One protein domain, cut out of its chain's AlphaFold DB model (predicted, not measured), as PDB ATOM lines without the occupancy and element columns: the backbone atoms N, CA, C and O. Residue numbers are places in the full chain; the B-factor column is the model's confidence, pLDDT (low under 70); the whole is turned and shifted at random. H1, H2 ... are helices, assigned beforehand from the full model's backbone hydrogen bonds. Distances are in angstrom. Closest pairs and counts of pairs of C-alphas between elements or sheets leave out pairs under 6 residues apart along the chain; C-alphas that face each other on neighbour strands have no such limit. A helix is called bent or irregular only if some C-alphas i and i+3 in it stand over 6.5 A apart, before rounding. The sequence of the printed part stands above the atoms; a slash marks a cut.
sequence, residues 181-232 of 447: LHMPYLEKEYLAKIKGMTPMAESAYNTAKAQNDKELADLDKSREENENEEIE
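What this domain is: This is residues 181 to 232 of the 447 residues of the protein "DNA-binding transcription factor yap1" of Rhizopus stolonifer (UniProt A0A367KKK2). A very uneven helical hairpin: one long, straight helix, H2, with the short helix H1 folded back beside its first turns, so that the two make a narrow V. Residues 210 to 232 of H2 stick out free, and H2 makes most of the length; residues 181 to 187 form a looped lead-in to H1. The printed part has 52 residues with two named helices, H1 then H2, and no named strand; its class is all helix. It is extended, with a radius of gyration of the C-alphas of 16.5 A and spans of 54 by 20 by 9 A.

Where its parts are: The printed part begins at Leu 181, with its C-alpha at (-5.998, 49.817, -32.643). H1 holds residues 188 to 197, 14.5 A from first to last C-alpha, and begins at C-alpha 188 at (-5.828, 56.469, -24.117). H2 holds residues 199 to 232, 49.6 A long, and ends at C-alpha 232 at (21.717, 29.877, -3.520).

How they stand to each other: H1 and H2 form a helical hairpin with a tight link of one residue, Thr 198. They touch, and H2 does so with residues 201 to 202 alone; the closest C-alphas are those of Lys 195 and Glu 202, 5.5 A apart. They run opposite ways at a steep tilt of 38 degrees. In H1 and H2 every O i to N i+4 pair is within hydrogen-bond range, and neither helix is bent.

The domain as a whole: The two C-alphas farthest apart are those of Met 197 and Glu 232, at 54.1 A. The printed part has no cut, and its one link between helices is tight. The mean pLDDT of the printed part is 75.3; residues 181 to 184 and 222 to 232 are under 70.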
ATOM      1  N   LEU A 181      -7.195  50.605 -32.935       63.84
ATOM      2  CA  LEU A 181      -5.998  49.817 -32.643       63.84
ATOM      3  C   LEU A 181      -5.939  49.479 -31.144       63.84
ATOM      4  O   LEU A 181      -6.098  50.348 -30.285       63.84
ATOM      5  N   HIS A 182      -5.684  48.206 -30.844       62.22
ATOM      6  CA  HIS A 182      -5.504  47.683 -29.492       62.22
ATOM      7  C   HIS A 182      -4.270  46.766 -29.463       62.22
ATOM      8  O   HIS A 182      -4.325  45.644 -29.943       62.22
ATOM      9  N   MET A 183      -3.121  47.187 -28.941       53.19
ATOM     10  CA  MET A 183      -2.009  46.244 -28.722       53.19
ATOM     11  C   MET A 183      -1.116  46.722 -27.577       53.19
ATOM     12  O   MET A 183      -0.541  47.802 -27.695       53.19
ATOM     13  N   PRO A 184      -0.927  45.940 -26.495       63.47
ATOM     14  CA  PRO A 184      -1.829  44.935 -25.894       63.47
ATOM     15  C   PRO A 184      -3.059  45.566 -25.206       63.47
ATOM     16  O   PRO A 184      -3.971  44.874 -24.764       63.47
ATOM     17  N   TYR A 185      -3.096  46.896 -25.149       77.38
ATOM     18  CA  TYR A 185      -4.145  47.695 -24.539       77.38
ATOM     19  C   TYR A 185      -4.687  48.725 -25.541       77.38
ATOM     20  O   TYR A 185      -4.067  49.005 -26.566       77.38
ATOM     21  N   LEU A 186      -5.866  49.270 -25.256       76.94
ATOM     22  CA  LEU A 186      -6.516  50.302 -26.047       76.94
ATOM     23  C   LEU A 186      -5.791  51.638 -25.836       76.94
ATOM     24  O   LEU A 186      -5.383  51.954 -24.713       76.94
ATOM     25  N   GLU A 187      -5.638  52.446 -26.889       79.25
ATOM     26  CA  GLU A 187      -5.011  53.761 -26.720       79.25
ATOM     27  C   GLU A 187      -5.868  54.666 -25.822       79.25
ATOM     28  O   GLU A 187      -7.104  54.634 -25.837       79.25
ATOM     29  N   LYS A 188      -5.192  55.536 -25.063       79.94
ATOM     30  CA  LYS A 188      -5.828  56.469 -24.117       79.94
ATOM     31  C   LYS A 188      -6.881  57.361 -24.787       79.94
ATOM     32  O   LYS A 188      -7.876  57.710 -24.157       79.94
ATOM     33  N   GLU A 189      -6.687  57.698 -26.063       79.75
ATOM     34  CA  GLU A 189      -7.622  58.525 -26.830       79.75
ATOM     35  C   GLU A 189      -8.960  57.813 -27.097       79.75
ATOM     36  O   GLU A 189     -10.025  58.433 -27.037       79.75
ATOM     37  N   TYR A 190      -8.937  56.499 -27.336       77.75
ATOM     38  CA  TYR A 190     -10.149  55.699 -27.518       77.75
ATOM     39  C   TYR A 190     -10.830  55.384 -26.188       77.75
ATOM     40  O   TYR A 190     -12.056  55.410 -26.123       77.75
ATOM     41  N   LEU A 191     -10.065  55.185 -25.108       80.25
ATOM     42  CA  LEU A 191     -10.620  55.045 -23.756       80.25
ATOM     43  C   LEU A 191     -11.412  56.279 -23.327       80.25
ATOM     44  O   LEU A 191     -12.500  56.142 -22.778       80.25
ATOM     45  N   ALA A 192     -10.924  57.483 -23.638       82.69
ATOM     46  CA  ALA A 192     -11.653  58.719 -23.359       82.69
ATOM     47  C   ALA A 192     -12.988  58.800 -24.129       82.69
ATOM     48  O   ALA A 192     -13.994  59.251 -23.579       82.69
ATOM     49  N   LYS A 193     -13.018  58.315 -25.380       81.75
ATOM     50  CA  LYS A 193     -14.243  58.232 -26.199       81.75
ATOM     51  C   LYS A 193     -15.219  57.182 -25.650       81.75
ATOM     52  O   LYS A 193     -16.403  57.479 -25.513       81.75
ATOM     53  N   ILE A 194     -14.729  56.001 -25.255       82.06
ATOM     54  CA  ILE A 194     -15.542  54.949 -24.616       82.06
ATOM     55  C   ILE A 194     -16.091  55.433 -23.277       82.06
ATOM     56  O   ILE A 194     -17.271  55.264 -23.018       82.06
ATOM     57  N   LYS A 195     -15.293  56.115 -22.456       85.25
ATOM     58  CA  LYS A 195     -15.745  56.699 -21.187       85.25
ATOM     59  C   LYS A 195     -16.925  57.660 -21.363       85.25
ATOM     60  O   LYS A 195     -17.816  57.689 -20.519       85.25
ATOM     61  N   GLY A 196     -16.932  58.428 -22.455       82.44
ATOM     62  CA  GLY A 196     -18.023  59.343 -22.795       82.44
ATOM     63  C   GLY A 196     -19.295  58.651 -23.300       82.44
ATOM     64  O   GLY A 196     -20.383  59.177 -23.096       82.44
ATOM     65  N   MET A 197     -19.178  57.483 -23.941       85.50
ATOM     66  CA  MET A 197     -20.318  56.735 -24.497       85.50
ATOM     67  C   MET A 197     -20.863  55.682 -23.520       85.50
ATOM     68  O   MET A 197     -22.069  55.555 -23.332       85.50
ATOM     69  N   THR A 198     -19.964  54.916 -22.909       82.38
ATOM     70  CA  THR A 198     -20.219  53.741 -22.074       82.38
ATOM     71  C   THR A 198     -19.218  53.683 -20.906       82.38
ATOM     72  O   THR A 198     -18.268  52.895 -20.916       82.38
ATOM     73  N   PRO A 199     -19.437  54.469 -19.837       83.69
ATOM     74  CA  PRO A 199     -18.514  54.546 -18.698       83.69
ATOM     75  C   PRO A 199     -18.318  53.205 -17.968       83.69
ATOM     76  O   PRO A 199     -17.240  52.929 -17.451       83.69
ATOM     77  N   MET A 200     -19.326  52.327 -17.973       81.44
ATOM     78  CA  MET A 200     -19.230  50.994 -17.365       81.44
ATOM     79  C   MET A 200     -18.253  50.065 -18.109       81.44
ATOM     80  O   MET A 200     -17.553  49.276 -17.478       81.44
ATOM     81  N   ALA A 201     -18.164  50.185 -19.438       79.62
ATOM     82  CA  ALA A 201     -17.235  49.398 -20.246       79.62
ATOM     83  C   ALA A 201     -15.781  49.846 -20.033       79.62
ATOM     84  O   ALA A 201     -14.880  49.013 -19.961       79.62
ATOM     85  N   GLU A 202     -15.557  51.154 -19.872       85.50
ATOM     86  CA  GLU A 202     -14.235  51.704 -19.548       85.50
ATOM     87  C   GLU A 202     -13.765  51.286 -18.149       85.50
ATOM     88  O   GLU A 202     -12.621  50.855 -17.991       85.50
ATOM     89  N   SER A 203     -14.654  51.318 -17.152       85.06
ATOM     90  CA  SER A 203     -14.323  50.856 -15.802       85.06
ATOM     91  C   SER A 203     -13.945  49.373 -15.782       85.06
ATOM     92  O   SER A 203     -12.939  49.019 -15.174       85.06
ATOM     93  N   ALA A 204     -14.717  48.510 -16.453       84.38
ATOM     94  CA  ALA A 204     -14.425  47.077 -16.525       84.38
ATOM     95  C   ALA A 204     -13.079  46.804 -17.214       84.38
ATOM     96  O   ALA A 204     -12.287  45.986 -16.745       84.38
ATOM     97  N   TYR A 205     -12.794  47.539 -18.290       86.56
ATOM     98  CA  TYR A 205     -11.529  47.458 -19.006       86.56
ATOM     99  C   TYR A 205     -10.330  47.845 -18.126       86.56
ATOM    100  O   TYR A 205      -9.334  47.123 -18.091       86.56
ATOM    101  N   ASN A 206     -10.418  48.960 -17.395       87.00
ATOM    102  CA  ASN A 206      -9.332  49.415 -16.527       87.00
ATOM    103  C   ASN A 206      -9.074  48.447 -15.365       87.00
ATOM    104  O   ASN A 206      -7.916  48.218 -15.021       87.00
ATOM    105  N   THR A 207     -10.126  47.851 -14.795       89.50
ATOM    106  CA  THR A 207      -9.995  46.817 -13.759       89.50
ATOM    107  C   THR A 207      -9.274  45.582 -14.298       89.50
ATOM    108  O   THR A 207      -8.309  45.133 -13.688       89.50
ATOM    109  N   ALA A 208      -9.683  45.076 -15.467       83.62
ATOM    110  CA  ALA A 208      -9.037  43.925 -16.102       83.62
ATOM    111  C   ALA A 208      -7.573  44.217 -16.467       83.62
ATOM    112  O   ALA A 208      -6.697  43.388 -16.244       83.62
ATOM    113  N   LYS A 209      -7.286  45.424 -16.966       83.94
ATOM    114  CA  LYS A 209      -5.919  45.872 -17.243       83.94
ATOM    115  C   LYS A 209      -5.052  45.893 -15.981       83.94
ATOM    116  O   LYS A 209      -3.949  45.364 -16.001       83.94
ATOM    117  N   ALA A 210      -5.549  46.481 -14.893       85.69
ATOM    118  CA  ALA A 210      -4.811  46.545 -13.633       85.69
ATOM    119  C   ALA A 210      -4.540  45.149 -13.054       85.69
ATOM    120  O   ALA A 210      -3.476  44.913 -12.486       85.69
ATOM    121  N   GLN A 211      -5.489  44.227 -13.215       84.06
ATOM    122  CA  GLN A 211      -5.333  42.845 -12.783       84.06
ATOM    123  C   GLN A 211      -4.294  42.094 -13.629       84.06
ATOM    124  O   GLN A 211      -3.396  41.482 -13.062       84.06
ATOM    125  N   ASN A 212      -4.342  42.219 -14.958       82.38
ATOM    126  CA  ASN A 212      -3.353  41.606 -15.851       82.38
ATOM    127  C   ASN A 212      -1.937  42.153 -15.617       82.38
ATOM    128  O   ASN A 212      -0.980  41.387 -15.597       82.38
ATOM    129  N   ASP A 213      -1.801  43.469 -15.419       83.38
ATOM    130  CA  ASP A 213      -0.507  44.098 -15.124       83.38
ATOM    131  C   ASP A 213       0.064  43.591 -13.782       83.38
ATOM    132  O   ASP A 213       1.276  43.429 -13.648       83.38
ATOM    133  N   LYS A 214      -0.804  43.292 -12.804       85.81
ATOM    134  CA  LYS A 214      -0.410  42.687 -11.526       85.81
ATOM    135  C   LYS A 214       0.033  41.232 -11.693       85.81
ATOM    136  O   LYS A 214       1.090  40.872 -11.192       85.81
ATOM    137  N   GLU A 215      -0.740  40.416 -12.405       80.06
ATOM    138  CA  GLU A 215      -0.393  39.010 -12.661       80.06
ATOM    139  C   GLU A 215       0.940  38.882 -13.413       80.06
ATOM    140  O   GLU A 215       1.742  38.005 -13.104       80.06
ATOM    141  N   LEU A 216       1.215  39.793 -14.351       77.44
ATOM    142  CA  LEU A 216       2.490  39.834 -15.065       77.44
ATOM    143  C   LEU A 216       3.665  40.154 -14.125       77.44
ATOM    144  O   LEU A 216       4.709  39.514 -14.208       77.44
ATOM    145  N   ALA A 217       3.475  41.099 -13.201       79.81
ATOM    146  CA  ALA A 217       4.481  41.445 -12.200       79.81
ATOM    147  C   ALA A 217       4.719  40.311 -11.185       79.81
ATOM    148  O   ALA A 217       5.860  40.062 -10.801       79.81
ATOM    149  N   ASP A 218       3.662  39.608 -10.769       78.06
ATOM    150  CA  ASP A 218       3.760  38.462  -9.857       78.06
ATOM    151  C   ASP A 218       4.501  37.282 -10.525       78.06
ATOM    152  O   ASP A 218       5.314  36.614  -9.881       78.06
ATOM    153  N   LEU A 219       4.291  37.059 -11.831       71.25
ATOM    154  CA  LEU A 219       5.033  36.069 -12.621       71.25
ATOM    155  C   LEU A 219       6.523  36.413 -12.730       71.25
ATOM    156  O   LEU A 219       7.357  35.541 -12.481       71.25
ATOM    157  N   ASP A 220       6.858  37.664 -13.053       73.38
ATOM    158  CA  ASP A 220       8.251  38.120 -13.121       73.38
ATOM    159  C   ASP A 220       8.950  37.954 -11.765       73.38
ATOM    160  O   ASP A 220      10.062  37.434 -11.697       73.38
ATOM    161  N   LYS A 221       8.252  38.265 -10.667       75.81
ATOM    162  CA  LYS A 221       8.771  38.073  -9.310       75.81
ATOM    163  C   LYS A 221       9.012  36.599  -8.970       75.81
ATOM    164  O   LYS A 221      10.062  36.261  -8.437       75.81
ATOM    165  N   SER A 222       8.077  35.709  -9.311       69.75
ATOM    166  CA  SER A 222       8.231  34.264  -9.071       69.75
ATOM    167  C   SER A 222       9.377  33.645  -9.879       69.75
ATOM    168  O   SER A 222      10.013  32.686  -9.450       69.75
ATOM    169  N   ARG A 223       9.665  34.200 -11.060       69.62
ATOM    170  CA  ARG A 223      10.788  33.783 -11.893       69.62
ATOM    171  C   ARG A 223      12.121  34.222 -11.290       69.62
ATOM    172  O   ARG A 223      13.042  33.417 -11.254       69.62
ATOM    173  N   GLU A 224      12.203  35.452 -10.790       67.12
ATOM    174  CA  GLU A 224      13.386  35.944 -10.074       67.12
ATOM    175  C   GLU A 224      13.626  35.170  -8.767       67.12
ATOM    176  O   GLU A 224      14.768  34.875  -8.435       67.12
ATOM    177  N   GLU A 225      12.572  34.795  -8.037       64.38
ATOM    178  CA  GLU A 225      12.681  33.967  -6.825       64.38
ATOM    179  C   GLU A 225      13.217  32.556  -7.139       64.38
ATOM    180  O   GLU A 225      14.158  32.117  -6.484       64.38
ATOM    181  N   ASN A 226      12.725  31.895  -8.196       58.53
ATOM    182  CA  ASN A 226      13.243  30.586  -8.632       58.53
ATOM    183  C   ASN A 226      14.693  30.654  -9.150       58.53
ATOM    184  O   ASN A 226      15.491  29.765  -8.866       58.53
ATOM    185  N   GLU A 227      15.046  31.701  -9.907       59.12
ATOM    186  CA  GLU A 227      16.417  31.905 -10.399       59.12
ATOM    187  C   GLU A 227      17.391  32.180  -9.232       59.12
ATOM    188  O   GLU A 227      18.540  31.747  -9.278       59.12
ATOM    189  N   ASN A 228      16.943  32.842  -8.159       54.47
ATOM    190  CA  ASN A 228      17.756  33.069  -6.961       54.47
ATOM    191  C   ASN A 228      17.879  31.815  -6.074       54.47
ATOM    192  O   ASN A 228      18.961  31.575  -5.544       54.47
ATOM    193  N   GLU A 229      16.832  30.990  -5.953       56.56
ATOM    194  CA  GLU A 229      16.896  29.702  -5.237       56.56
ATOM    195  C   GLU A 229      17.849  28.703  -5.924       56.56
ATOM    196  O   GLU A 229      18.638  28.048  -5.242       56.56
ATOM    197  N   GLU A 230      17.869  28.644  -7.265       52.00
ATOM    198  CA  GLU A 230      18.841  27.826  -8.019       52.00
ATOM    199  C   GLU A 230      20.296  28.291  -7.811       52.00
ATOM    200  O   GLU A 230      21.217  27.473  -7.819       52.00
ATOM    201  N   ILE A 231      20.525  29.593  -7.599       51.56
ATOM    202  CA  ILE A 231      21.865  30.157  -7.364       51.56
ATOM    203  C   ILE A 231      22.308  29.964  -5.905       51.56
ATOM    204  O   ILE A 231      23.485  29.693  -5.653       51.56
ATOM    205  N   GLU A 232      21.397  30.085  -4.936       51.34
ATOM    206  CA  GLU A 232      21.717  29.877  -3.520       51.34
ATOM    207  C   GLU A 232      22.051  28.400  -3.221       51.34
ATOM    208  O   GLU A 232      23.043  28.147  -2.531       51.34
TER     209      GLU A 232